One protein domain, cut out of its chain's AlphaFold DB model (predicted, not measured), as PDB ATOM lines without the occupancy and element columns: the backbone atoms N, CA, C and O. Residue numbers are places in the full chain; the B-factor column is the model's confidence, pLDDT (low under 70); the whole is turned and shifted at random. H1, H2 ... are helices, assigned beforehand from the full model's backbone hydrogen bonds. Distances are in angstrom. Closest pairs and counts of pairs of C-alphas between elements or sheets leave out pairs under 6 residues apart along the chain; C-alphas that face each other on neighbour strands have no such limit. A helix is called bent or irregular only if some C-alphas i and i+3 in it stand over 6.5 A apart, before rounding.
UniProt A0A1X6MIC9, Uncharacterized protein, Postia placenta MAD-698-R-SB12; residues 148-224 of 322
ATOM      1  N   THR A 148     -26.387   1.852  47.294       81.25
ATOM      2  CA  THR A 148     -26.404   1.247  45.956       81.25
ATOM      3  C   THR A 148     -25.162   1.594  45.121       81.25
ATOM      4  O   THR A 148     -24.640   0.726  44.428       81.25
ATOM      5  N   ALA A 149     -24.643   2.818  45.200       82.50
ATOM      6  CA  ALA A 149     -23.442   3.268  44.504       82.50
ATOM      7  C   ALA A 149     -22.204   2.591  45.094       82.50
ATOM      8  O   ALA A 149     -21.425   1.995  44.348       82.50
ATOM      9  N   ALA A 150     -22.101   2.563  46.425       82.75
ATOM     10  CA  ALA A 150     -21.059   1.823  47.131       82.75
ATOM     11  C   ALA A 150     -21.093   0.322  46.783       82.75
ATOM     12  O   ALA A 150     -20.054  -0.295  46.561       82.75
ATOM     13  N   GLN A 151     -22.281  -0.274  46.640       85.75
ATOM     14  CA  GLN A 151     -22.442  -1.668  46.210       85.75
ATOM     15  C   GLN A 151     -22.008  -1.910  44.754       85.75
ATOM     16  O   GLN A 151     -21.416  -2.956  44.463       85.75
ATOM     17  N   VAL A 152     -22.292  -0.977  43.839       84.56
ATOM     18  CA  VAL A 152     -21.858  -1.046  42.433       84.56
ATOM     19  C   VAL A 152     -20.340  -0.916  42.332       84.56
ATOM     20  O   VAL A 152     -19.707  -1.709  41.635       84.56
ATOM     21  N   GLU A 153     -19.746   0.029  43.059       85.38
ATOM     22  CA  GLU A 153     -18.297   0.226  43.108       85.38
ATOM     23  C   GLU A 153     -17.583  -0.986  43.714       85.38
ATOM     24  O   GLU A 153     -16.630  -1.491  43.121       85.38
ATOM     25  N   LEU A 154     -18.111  -1.535  44.817       84.12
ATOM     26  CA  LEU A 154     -17.616  -2.776  45.413       84.12
ATOM     27  C   LEU A 154     -17.649  -3.914  44.386       84.12
ATOM     28  O   LEU A 154     -16.659  -4.607  44.203       84.12
ATOM     29  N   THR A 155     -18.756  -4.071  43.653       85.25
ATOM     30  CA  THR A 155     -18.895  -5.109  42.616       85.25
ATOM     31  C   THR A 155     -17.904  -4.911  41.465       85.25
ATOM     32  O   THR A 155     -17.358  -5.887  40.950       85.25
ATOM     33  N   LYS A 156     -17.634  -3.659  41.078       88.31
ATOM     34  CA  LYS A 156     -16.658  -3.312  40.039       88.31
ATOM     35  C   LYS A 156     -15.229  -3.640  40.476       88.31
ATOM     36  O   LYS A 156     -14.534  -4.326  39.734       88.31
ATOM     37  N   LEU A 157     -14.818  -3.213  41.674       83.12
ATOM     38  CA  LEU A 157     -13.509  -3.544  42.261       83.12
ATOM     39  C   LEU A 157     -13.338  -5.059  42.404       83.12
ATOM     40  O   LEU A 157     -12.292  -5.607  42.073       83.12
ATOM     41  N   CYS A 158     -14.401  -5.738  42.833       79.50
ATOM     42  CA  CYS A 158     -14.448  -7.183  42.991       79.50
ATOM     43  C   CYS A 158     -14.339  -7.974  41.676       79.50
ATOM     44  O   CYS A 158     -13.959  -9.143  41.717       79.50
ATOM     45  N   GLY A 159     -14.729  -7.383  40.544       80.62
ATOM     46  CA  GLY A 159     -14.707  -8.013  39.220       80.62
ATOM     47  C   GLY A 159     -13.495  -7.640  38.360       80.62
ATOM     48  O   GLY A 159     -13.292  -8.245  37.303       80.62
ATOM     49  N   ASP A 160     -12.696  -6.659  38.785       81.25
ATOM     50  CA  ASP A 160     -11.517  -6.205  38.053       81.25
ATOM     51  C   ASP A 160     -10.345  -7.177  38.244       81.25
ATOM     52  O   ASP A 160      -9.607  -7.161  39.230       81.25
ATOM     53  N   LYS A 161     -10.148  -8.029  37.239       79.06
ATOM     54  CA  LYS A 161      -9.079  -9.034  37.216       79.06
ATOM     55  C   LYS A 161      -7.677  -8.420  37.263       79.06
ATOM     56  O   LYS A 161      -6.752  -9.092  37.706       79.06
ATOM     57  N   SER A 162      -7.510  -7.174  36.814       74.31
ATOM     58  CA  SER A 162      -6.198  -6.523  36.768       74.31
ATOM     59  C   SER A 162      -5.709  -6.100  38.153       74.31
ATOM     60  O   SER A 162      -4.509  -6.181  38.425       74.31
ATOM     61  N   LEU A 163      -6.634  -5.744  39.053       69.81
ATOM     62  CA  LEU A 163      -6.323  -5.484  40.460       69.81
ATOM     63  C   LEU A 163      -5.836  -6.758  41.156       69.81
ATOM     64  O   LEU A 163      -4.898  -6.703  41.941       69.81
ATOM     65  N   HIS A 164      -6.397  -7.923  40.819       66.75
ATOM     66  CA  HIS A 164      -5.973  -9.197  41.409       66.75
ATOM     67  C   HIS A 164      -4.554  -9.628  41.036       66.75
ATOM     68  O   HIS A 164      -3.904 -10.320  41.816       66.75
ATOM     69  N   GLU A 165      -4.072  -9.235  39.860       67.31
ATOM     70  CA  GLU A 165      -2.741  -9.614  39.386       67.31
ATOM     71  C   GLU A 165      -1.646  -8.665  39.892       67.31
ATOM     72  O   GLU A 165      -0.509  -9.086  40.101       67.31
ATOM     73  N   LYS A 166      -1.981  -7.386  40.105       71.56
ATOM     74  CA  LYS A 166      -0.998  -6.332  40.396       71.56
ATOM     75  C   LYS A 166      -1.041  -5.800  41.822       71.56
ATOM     76  O   LYS A 166      -0.013  -5.328  42.296       71.56
ATOM     77  N   CYS A 167      -2.190  -5.850  42.495       70.88
ATOM     78  CA  CYS A 167      -2.329  -5.301  43.839       70.88
ATOM     79  C   CYS A 167      -2.014  -6.349  44.905       70.88
ATOM     80  O   CYS A 167      -2.448  -7.503  44.866       70.88
ATOM     81  N   THR A 168      -1.273  -5.917  45.915       75.19
ATOM     82  CA  THR A 168      -1.109  -6.659  47.160       75.19
ATOM     83  C   THR A 168      -2.435  -6.726  47.927       75.19
ATOM     84  O   THR A 168      -3.336  -5.912  47.725       75.19
ATOM     85  N   ALA A 169      -2.564  -7.692  48.844       69.56
ATOM     86  CA  ALA A 169      -3.766  -7.821  49.674       69.56
ATOM     87  C   ALA A 169      -4.030  -6.545  50.494       69.56
ATOM     88  O   ALA A 169      -5.174  -6.122  50.610       69.56
ATOM     89  N   ALA A 170      -2.970  -5.892  50.982       73.19
ATOM     90  CA  ALA A 170      -3.067  -4.633  51.711       73.19
ATOM     91  C   ALA A 170      -3.613  -3.491  50.833       73.19
ATOM     92  O   ALA A 170      -4.535  -2.798  51.251       73.19
ATOM     93  N   GLU A 171      -3.100  -3.323  49.609       78.62
ATOM     94  CA  GLU A 171      -3.590  -2.310  48.657       78.62
ATOM     95  C   GLU A 171      -5.039  -2.566  48.230       78.62
ATOM     96  O   GLU A 171      -5.827  -1.639  48.069       78.62
ATOM     97  N   PHE A 172      -5.425  -3.830  48.077       75.75
ATOM     98  CA  PHE A 172      -6.806  -4.171  47.757       75.75
ATOM     99  C   PHE A 172      -7.751  -3.882  48.934       75.75
ATOM    100  O   PHE A 172      -8.848  -3.354  48.750       75.75
ATOM    101  N   SER A 173      -7.318  -4.167  50.163       77.69
ATOM    102  CA  SER A 173      -8.095  -3.874  51.368       77.69
ATOM    103  C   SER A 173      -8.241  -2.374  51.635       77.69
ATOM    104  O   SER A 173      -9.301  -1.946  52.098       77.69
ATOM    105  N   THR A 174      -7.242  -1.545  51.304       81.50
ATOM    106  CA  THR A 174      -7.391  -0.082  51.395       81.50
ATOM    107  C   THR A 174      -8.383   0.458  50.368       81.50
ATOM    108  O   THR A 174      -9.191   1.315  50.725       81.50
ATOM    109  N   LEU A 175      -8.388  -0.077  49.141       82.06
ATOM    110  CA  LEU A 175      -9.352   0.290  48.095       82.06
ATOM    111  C   LEU A 175     -10.795  -0.072  48.467       82.06
ATOM    112  O   LEU A 175     -11.717   0.680  48.164       82.06
ATOM    113  N   LEU A 176     -11.003  -1.198  49.153       80.62
ATOM    114  CA  LEU A 176     -12.342  -1.625  49.558       80.62
ATOM    115  C   LEU A 176     -12.876  -0.897  50.792       80.62
ATOM    116  O   LEU A 176     -14.089  -0.822  50.957       80.62
ATOM    117  N   LYS A 177     -12.015  -0.346  51.652       82.94
ATOM    118  CA  LYS A 177     -12.432   0.222  52.942       82.94
ATOM    119  C   LYS A 177     -13.546   1.270  52.818       82.94
ATOM    120  O   LYS A 177     -14.540   1.168  53.527       82.94
ATOM    121  N   GLY A 178     -13.410   2.216  51.887       82.69
ATOM    122  CA  GLY A 178     -14.431   3.239  51.634       82.69
ATOM    123  C   GLY A 178     -15.775   2.631  51.204       82.69
ATOM    124  O   GLY A 178     -16.758   2.770  51.928       82.69
ATOM    125  N   PRO A 179     -15.832   1.892  50.081       81.19
ATOM    126  CA  PRO A 179     -17.065   1.246  49.626       81.19
ATOM    127  C   PRO A 179     -17.712   0.329  50.674       81.19
ATOM    128  O   PRO A 179     -18.936   0.270  50.775       81.19
ATOM    129  N   VAL A 180     -16.915  -0.374  51.483       82.62
ATOM    130  CA  VAL A 180     -17.412  -1.245  52.555       82.62
ATOM    131  C   VAL A 180     -18.184  -0.455  53.611       82.62
ATOM    132  O   VAL A 180     -19.324  -0.824  53.904       82.62
ATOM    133  N   ASP A 181     -17.613   0.644  54.112       82.25
ATOM    134  CA  ASP A 181     -18.203   1.481  55.167       82.25
ATOM    135  C   ASP A 181     -19.540   2.122  54.738       82.25
ATOM    136  O   ASP A 181     -20.393   2.418  55.579       82.25
ATOM    137  N   HIS A 182     -19.760   2.280  53.428       80.31
ATOM    138  CA  HIS A 182     -20.947   2.926  52.857       80.31
ATOM    139  C   HIS A 182     -21.954   1.954  52.213       80.31
ATOM    140  O   HIS A 182     -23.083   2.341  51.919       80.31
ATOM    141  N   SER A 183     -21.600   0.677  52.020       82.31
ATOM    142  CA  SER A 183     -22.430  -0.309  51.296       82.31
ATOM    143  C   SER A 183     -23.679  -0.798  52.037       82.31
ATOM    144  O   SER A 183     -24.590  -1.349  51.411       82.31
ATOM    145  N   GLY A 184     -23.709  -0.665  53.367       82.56
ATOM    146  CA  GLY A 184     -24.762  -1.226  54.221       82.56
ATOM    147  C   GLY A 184     -24.807  -2.761  54.263       82.56
ATOM    148  O   GLY A 184     -25.747  -3.318  54.828       82.56
ATOM    149  N   TYR A 185     -23.825  -3.454  53.673       82.56
ATOM    150  CA  TYR A 185     -23.734  -4.910  53.737       82.56
ATOM    151  C   TYR A 185     -23.400  -5.393  55.152       82.56
ATOM    152  O   TYR A 185     -22.620  -4.777  55.876       82.56
ATOM    153  N   GLY A 186     -23.952  -6.547  55.527       82.69
ATOM    154  CA  GLY A 186     -23.547  -7.241  56.749       82.69
ATOM    155  C   GLY A 186     -22.174  -7.908  56.606       82.69
ATOM    156  O   GLY A 186     -21.756  -8.269  55.503       82.69
ATOM    157  N   ASP A 187     -21.500  -8.153  57.732       78.69
ATOM    158  CA  ASP A 187     -20.148  -8.744  57.781       78.69
ATOM    159  C   ASP A 187     -20.006 -10.049  56.978       78.69
ATOM    160  O   ASP A 187     -18.974 -10.295  56.350       78.69
ATOM    161  N   LEU A 188     -21.045 -10.891  56.973       75.06
ATOM    162  CA  LEU A 188     -21.048 -12.157  56.238       75.06
ATOM    163  C   LEU A 188     -21.073 -11.950  54.715       75.06
ATOM    164  O   LEU A 188     -20.423 -12.687  53.972       75.06
ATOM    165  N   GLU A 189     -21.809 -10.946  54.248       82.00
ATOM    166  CA  GLU A 189     -21.952 -10.640  52.825       82.00
ATOM    167  C   GLU A 189     -20.693  -9.964  52.276       82.00
ATOM    168  O   GLU A 189     -20.189 -10.355  51.219       82.00
ATOM    169  N   LEU A 190     -20.116  -9.038  53.050       82.12
ATOM    170  CA  LEU A 190     -18.808  -8.435  52.787       82.12
ATOM    171  C   LEU A 190     -17.707  -9.486  52.687       82.12
ATOM    172  O   LEU A 190     -16.935  -9.492  51.726       82.12
ATOM    173  N   ARG A 191     -17.680 -10.427  53.637       76.44
ATOM    174  CA  ARG A 191     -16.742 -11.548  53.624       76.44
ATOM    175  C   ARG A 191     -16.872 -12.365  52.342       76.44
ATOM    176  O   ARG A 191     -15.864 -12.620  51.691       76.44
ATOM    177  N   ASN A 192     -18.081 -12.781  51.972       78.44
ATOM    178  CA  ASN A 192     -18.277 -13.597  50.772       78.44
ATOM    179  C   ASN A 192     -17.841 -12.859  49.499       78.44
ATOM    180  O   ASN A 192     -17.201 -13.466  48.643       78.44
ATOM    181  N   LYS A 193     -18.126 -11.555  49.392       79.88
ATOM    182  CA  LYS A 193     -17.704 -10.732  48.248       79.88
ATOM    183  C   LYS A 193     -16.185 -10.577  48.175       79.88
ATOM    184  O   LYS A 193     -15.613 -10.817  47.119       79.88
ATOM    185  N   TYR A 194     -15.519 -10.281  49.290       73.31
ATOM    186  CA  TYR A 194     -14.057 -10.193  49.310       73.31
ATOM    187  C   TYR A 194     -13.386 -11.527  48.981       73.31
ATOM    188  O   TYR A 194     -12.449 -11.571  48.184       73.31
ATOM    189  N   LEU A 195     -13.861 -12.626  49.581       71.94
ATOM    190  CA  LEU A 195     -13.327 -13.963  49.316       71.94
ATOM    191  C   LEU A 195     -13.525 -14.354  47.848       71.94
ATOM    192  O   LEU A 195     -12.631 -14.945  47.248       71.94
ATOM    193  N   HIS A 196     -14.662 -13.993  47.248       71.94
ATOM    194  CA  HIS A 196     -14.896 -14.219  45.825       71.94
ATOM    195  C   HIS A 196     -13.883 -13.469  44.948       71.94
ATOM    196  O   HIS A 196     -13.400 -14.025  43.964       71.94
ATOM    197  N   SER A 197     -13.516 -12.249  45.339       65.62
ATOM    198  CA  SER A 197     -12.563 -11.415  44.609       65.62
ATOM    199  C   SER A 197     -11.123 -11.858  44.809       65.62
ATOM    200  O   SER A 197     -10.481 -12.302  43.864       65.62
ATOM    201  N   ILE A 198     -10.588 -11.799  46.031       62.59
ATOM    202  CA  ILE A 198      -9.163 -12.082  46.268       62.59
ATOM    203  C   ILE A 198      -8.825 -13.548  46.004       62.59
ATOM    204  O   ILE A 198      -7.727 -13.873  45.554       62.59
ATOM    205  N   LEU A 199      -9.746 -14.459  46.318       62.50
ATOM    206  CA  LEU A 199      -9.394 -15.855  46.533       62.50
ATOM    207  C   LEU A 199      -9.929 -16.815  45.465       62.50
ATOM    208  O   LEU A 199      -9.809 -18.025  45.650       62.50
ATOM    209  N   SER A 200     -10.384 -16.336  44.299       57.47
ATOM    210  CA  SER A 200     -10.788 -17.228  43.195       57.47
ATOM    211  C   SER A 200      -9.670 -18.165  42.701       57.47
ATOM    212  O   SER A 200      -9.991 -19.224  42.165       57.47
ATOM    213  N   GLN A 201      -8.381 -17.841  42.876       52.62
ATOM    214  CA  GLN A 201      -7.286 -18.751  42.487       52.62
ATOM    215  C   GLN A 201      -6.885 -19.755  43.580       52.62
ATOM    216  O   GLN A 201      -6.328 -20.804  43.271       52.62
ATOM    217  N   VAL A 202      -7.179 -19.476  44.853       44.97
ATOM    218  CA  VAL A 202      -6.675 -20.272  45.991       44.97
ATOM    219  C   VAL A 202      -7.783 -21.128  46.632       44.97
ATOM    220  O   VAL A 202      -7.500 -22.140  47.272       44.97
ATOM    221  N   TYR A 203      -9.061 -20.792  46.413       47.00
ATOM    222  CA  TYR A 203     -10.204 -21.461  47.051       47.00
ATOM    223  C   TYR A 203     -10.727 -22.735  46.383       47.00
ATOM    224  O   TYR A 203     -11.699 -23.302  46.876       47.00
ATOM    225  N   GLN A 204     -10.065 -23.288  45.362       52.09
ATOM    226  CA  GLN A 204     -10.319 -24.703  45.051       52.09
ATOM    227  C   GLN A 204      -9.862 -25.643  46.185       52.09
ATOM    228  O   GLN A 204     -10.168 -26.831  46.129       52.09
ATOM    229  N   LYS A 205      -9.143 -25.154  47.214       43.56
ATOM    230  CA  LYS A 205      -8.438 -26.049  48.142       43.56
ATOM    231  C   LYS A 205      -8.553 -25.778  49.645       43.56
ATOM    232  O   LYS A 205      -7.985 -26.556  50.403       43.56
ATOM    233  N   ILE A 206      -9.238 -24.731  50.109       44.03
ATOM    234  CA  ILE A 206      -9.303 -24.419  51.551       44.03
ATOM    235  C   ILE A 206     -10.763 -24.228  51.967       44.03
ATOM    236  O   ILE A 206     -11.425 -23.305  51.511       44.03
ATOM    237  N   GLU A 207     -11.265 -25.127  52.816       46.88
ATOM    238  CA  GLU A 207     -12.628 -25.115  53.354       46.88
ATOM    239  C   GLU A 207     -12.986 -23.772  54.010       46.88
ATOM    240  O   GLU A 207     -12.324 -23.286  54.929       46.88
ATOM    241  N   LEU A 208     -14.113 -23.213  53.562       50.91
ATOM    242  CA  LEU A 208     -14.716 -21.921  53.923       50.91
ATOM    243  C   LEU A 208     -15.143 -21.807  55.411       50.91
ATOM    244  O   LEU A 208     -15.783 -20.829  55.800       50.91
ATOM    245  N   ALA A 209     -14.813 -22.782  56.259       47.44
ATOM    246  CA  ALA A 209     -15.367 -22.931  57.605       47.44
ATOM    247  C   ALA A 209     -14.678 -22.084  58.696       47.44
ATOM    248  O   ALA A 209     -15.275 -21.863  59.744       47.44
ATOM    249  N   MET A 210     -13.457 -21.574  58.482       47.41
ATOM    250  CA  MET A 210     -12.650 -21.027  59.594       47.41
ATOM    251  C   MET A 210     -12.700 -19.511  59.839       47.41
ATOM    252  O   MET A 210     -12.203 -19.064  60.867       47.41
ATOM    253  N   PHE A 211     -13.292 -18.695  58.965       52.53
ATOM    254  CA  PHE A 211     -13.224 -17.231  59.121       52.53
ATOM    255  C   PHE A 211     -14.595 -16.632  59.429       52.53
ATOM    256  O   PHE A 211     -15.326 -16.258  58.528       52.53
ATOM    257  N   THR A 212     -14.984 -16.514  60.694       55.03
ATOM    258  CA  THR A 212     -16.309 -15.975  61.065       55.03
ATOM    259  C   THR A 212     -16.442 -14.452  60.907       55.03
ATOM    260  O   THR A 212     -17.555 -13.945  60.981       55.03
ATOM    261  N   MET A 213     -15.357 -13.715  60.633       64.38
ATOM    262  CA  MET A 213     -15.365 -12.246  60.556       64.38
ATOM    263  C   MET A 213     -14.459 -11.725  59.429       64.38
ATOM    264  O   MET A 213     -13.329 -12.190  59.277       64.38
ATOM    265  N   TRP A 214     -14.930 -10.737  58.657       65.25
ATOM    266  CA  TRP A 214     -14.214 -10.168  57.503       65.25
ATOM    267  C   TRP A 214     -12.811  -9.633  57.871       65.25
ATOM    268  O   TRP A 214     -11.819 -10.007  57.251       65.25
ATOM    269  N   LYS A 215     -12.690  -8.892  58.982       65.69
ATOM    270  CA  LYS A 215     -11.396  -8.404  59.510       65.69
ATOM    271  C   LYS A 215     -10.388  -9.516  59.835       65.69
ATOM    272  O   LYS A 215      -9.186  -9.289  59.765       65.69
ATOM    273  N   ALA A 216     -10.858 -10.711  60.200       66.75
ATOM    274  CA  ALA A 216      -9.973 -11.846  60.458       66.75
ATOM    275  C   ALA A 216      -9.419 -12.438  59.150       66.75
ATOM    276  O   ALA A 216      -8.267 -12.858  59.108       66.75
ATOM    277  N   ALA A 217     -10.219 -12.433  58.079       63.41
ATOM    278  CA  ALA A 217      -9.767 -12.845  56.754       63.41
ATOM    279  C   ALA A 217      -8.749 -11.852  56.165       63.41
ATOM    280  O   ALA A 217      -7.738 -12.291  55.624       63.41
ATOM    281  N   ASP A 218      -8.982 -10.545  56.335       67.12
ATOM    282  CA  ASP A 218      -8.048  -9.477  55.950       67.12
ATOM    283  C   ASP A 218      -6.677  -9.648  56.627       67.12
ATOM    284  O   ASP A 218      -5.653  -9.790  55.959       67.12
ATOM    285  N   LYS A 219      -6.675  -9.793  57.960       75.31
ATOM    286  CA  LYS A 219      -5.467 -10.039  58.766       75.31
ATOM    287  C   LYS A 219      -4.683 -11.277  58.307       75.31
ATOM    288  O   LYS A 219      -3.466 -11.220  58.149       75.31
ATOM    289  N   CYS A 220      -5.358 -12.398  58.041       65.19
ATOM    290  CA  CYS A 220      -4.682 -13.604  57.557       65.19
ATOM    291  C   CYS A 220      -4.172 -13.483  56.112       65.19
ATOM    292  O   CYS A 220      -3.192 -14.139  55.767       65.19
ATOM    293  N   ALA A 221      -4.814 -12.675  55.263       63.69
ATOM    294  CA  ALA A 221      -4.351 -12.427  53.900       63.69
ATOM    295  C   ALA A 221      -3.069 -11.578  53.874       63.69
ATOM    296  O   ALA A 221      -2.203 -11.812  53.030       63.69
ATOM    297  N   THR A 222      -2.925 -10.637  54.811       60.75
ATOM    298  CA  THR A 222      -1.721  -9.806  54.946       60.75
ATOM    299  C   THR A 222      -0.556 -10.543  55.610       60.75
ATOM    300  O   THR A 222       0.582 -10.342  55.205       60.75
ATOM    301  N   GLU A 223      -0.820 -11.437  56.570       62.59
ATOM    302  CA  GLU A 223       0.225 -12.165  57.315       62.59
ATOM    303  C   GLU A 223       0.888 -13.296  56.501       62.59
ATOM    304  O   GLU A 223       2.047 -13.629  56.718       62.59
ATOM    305  N   ARG A 224       0.201 -13.889  55.514       48.75
ATOM    306  CA  ARG A 224       0.695 -15.095  54.815       48.75
ATOM    307  C   ARG A 224       1.768 -14.864  53.740       48.75
ATOM    308  O   ARG A 224       2.134 -15.825  53.065       48.75
TER     309      ARG A 224
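Overview. This is residues 148 to 224 of the 322 residues of an uncharacterized protein of Postia placenta MAD-698-R-SB12 (UniProt A0A1X6MIC9). Four helices, H1, H3, H4 and H5, make a small bundle in which each touches two of the others, in a ring that goes from H1 to H3, on to H5, then to H4 and back to H1. The short helix H2 sits near the last residues of H1 and H4, and a long loop, residues 199 to 213, leads from the last residue of H4 back to H5, which begins beside the first half of H4. The printed part has 77 residues with five named helices, H1 to H5 in that order along the chain, and no named strand; the class is all helix. The whole is compact, with a radius of gyration of the C-alphas of 11.8 A, and its C-alphas span 33 by 27 by 20 A.

Arrangement. H1, residues 148 to 159, touches H3, residues 169 to 182, at a shallow tilt of 18 degrees, and the two run opposite ways. Their closest C-alphas are those of Ala 150 and Pro 179, 4.7 A apart, and H3 touches H1 with residues 176 to 182 alone. Between them in the chain comes H2, residues 161 to 166, which touches no helix. H2 is close to H3 but not clearly touching it, with the closest C-alphas, those of Leu 163 and Phe 172, 7.4 A apart. With residues 169 to 173 alone, H3 touches H5, residues 214 to 223; the closest C-alphas, those of Ala 169 and Thr 222, are 6.0 A apart. H3 and H5 run opposite ways at a shallow tilt of 16 degrees. H4, residues 187 to 198, touches H5 with residues 187 to 191 alone, and the closest C-alphas are those of Arg 191 and Trp 214, 4.8 A apart. H4 and H5 run the same way at a shallow tilt of 34.6 degrees, only just short of steep. Residues 193 to 198 of H4 touch residues 158 to 159 of H1, where the closest C-alphas, those of Cys 158 and Ser 197, are 4.9 A apart; the tilt of 34 degrees is shallow, only just short of steep, and the two helices run the same way. H3 and H4 are close but not clearly touching, with the C-alphas of Val 180 and Leu 190 the closest at 7.3 A. H5 is apart from both H1 and H2. In H1, H2, H4 and H5 every O i to N i+4 pair of the backbone is within hydrogen-bond range, and in H3 8 of 10 are.

Along the chain. H1 begins at C-alpha 148, at (-26.404, 1.247, 45.956), and measures 16.4 A from first to last C-alpha. H2 has six residues. H3, the longest helix with 14 residues, measures 20.5 A and begins at C-alpha 169, at (-3.766, -7.821, 49.674). H3 is irregular, but only just: C-alphas 175 and 178 are 6.9 A apart. H4 measures 16.3 A and H5 14.6 A, and H5 ends at C-alpha 223, at (0.225, -12.165, 57.315).

Size, cuts and confidence. The two C-alphas farthest apart are those of Ala 149 and Lys 205, at 33.1 A. The printed part has no cut. The links from H1 to H2, from H2 to H3 and from H3 to H4 are tight, with 1, 2 and 4 residues, and the link from H4 to H5 is long, with 15 residues. The mean pLDDT of the printed part is 71.1, and 31 residues are under 70: residues 163 to 165, residue 169, residues 197 to 218 and residues 220 to 224.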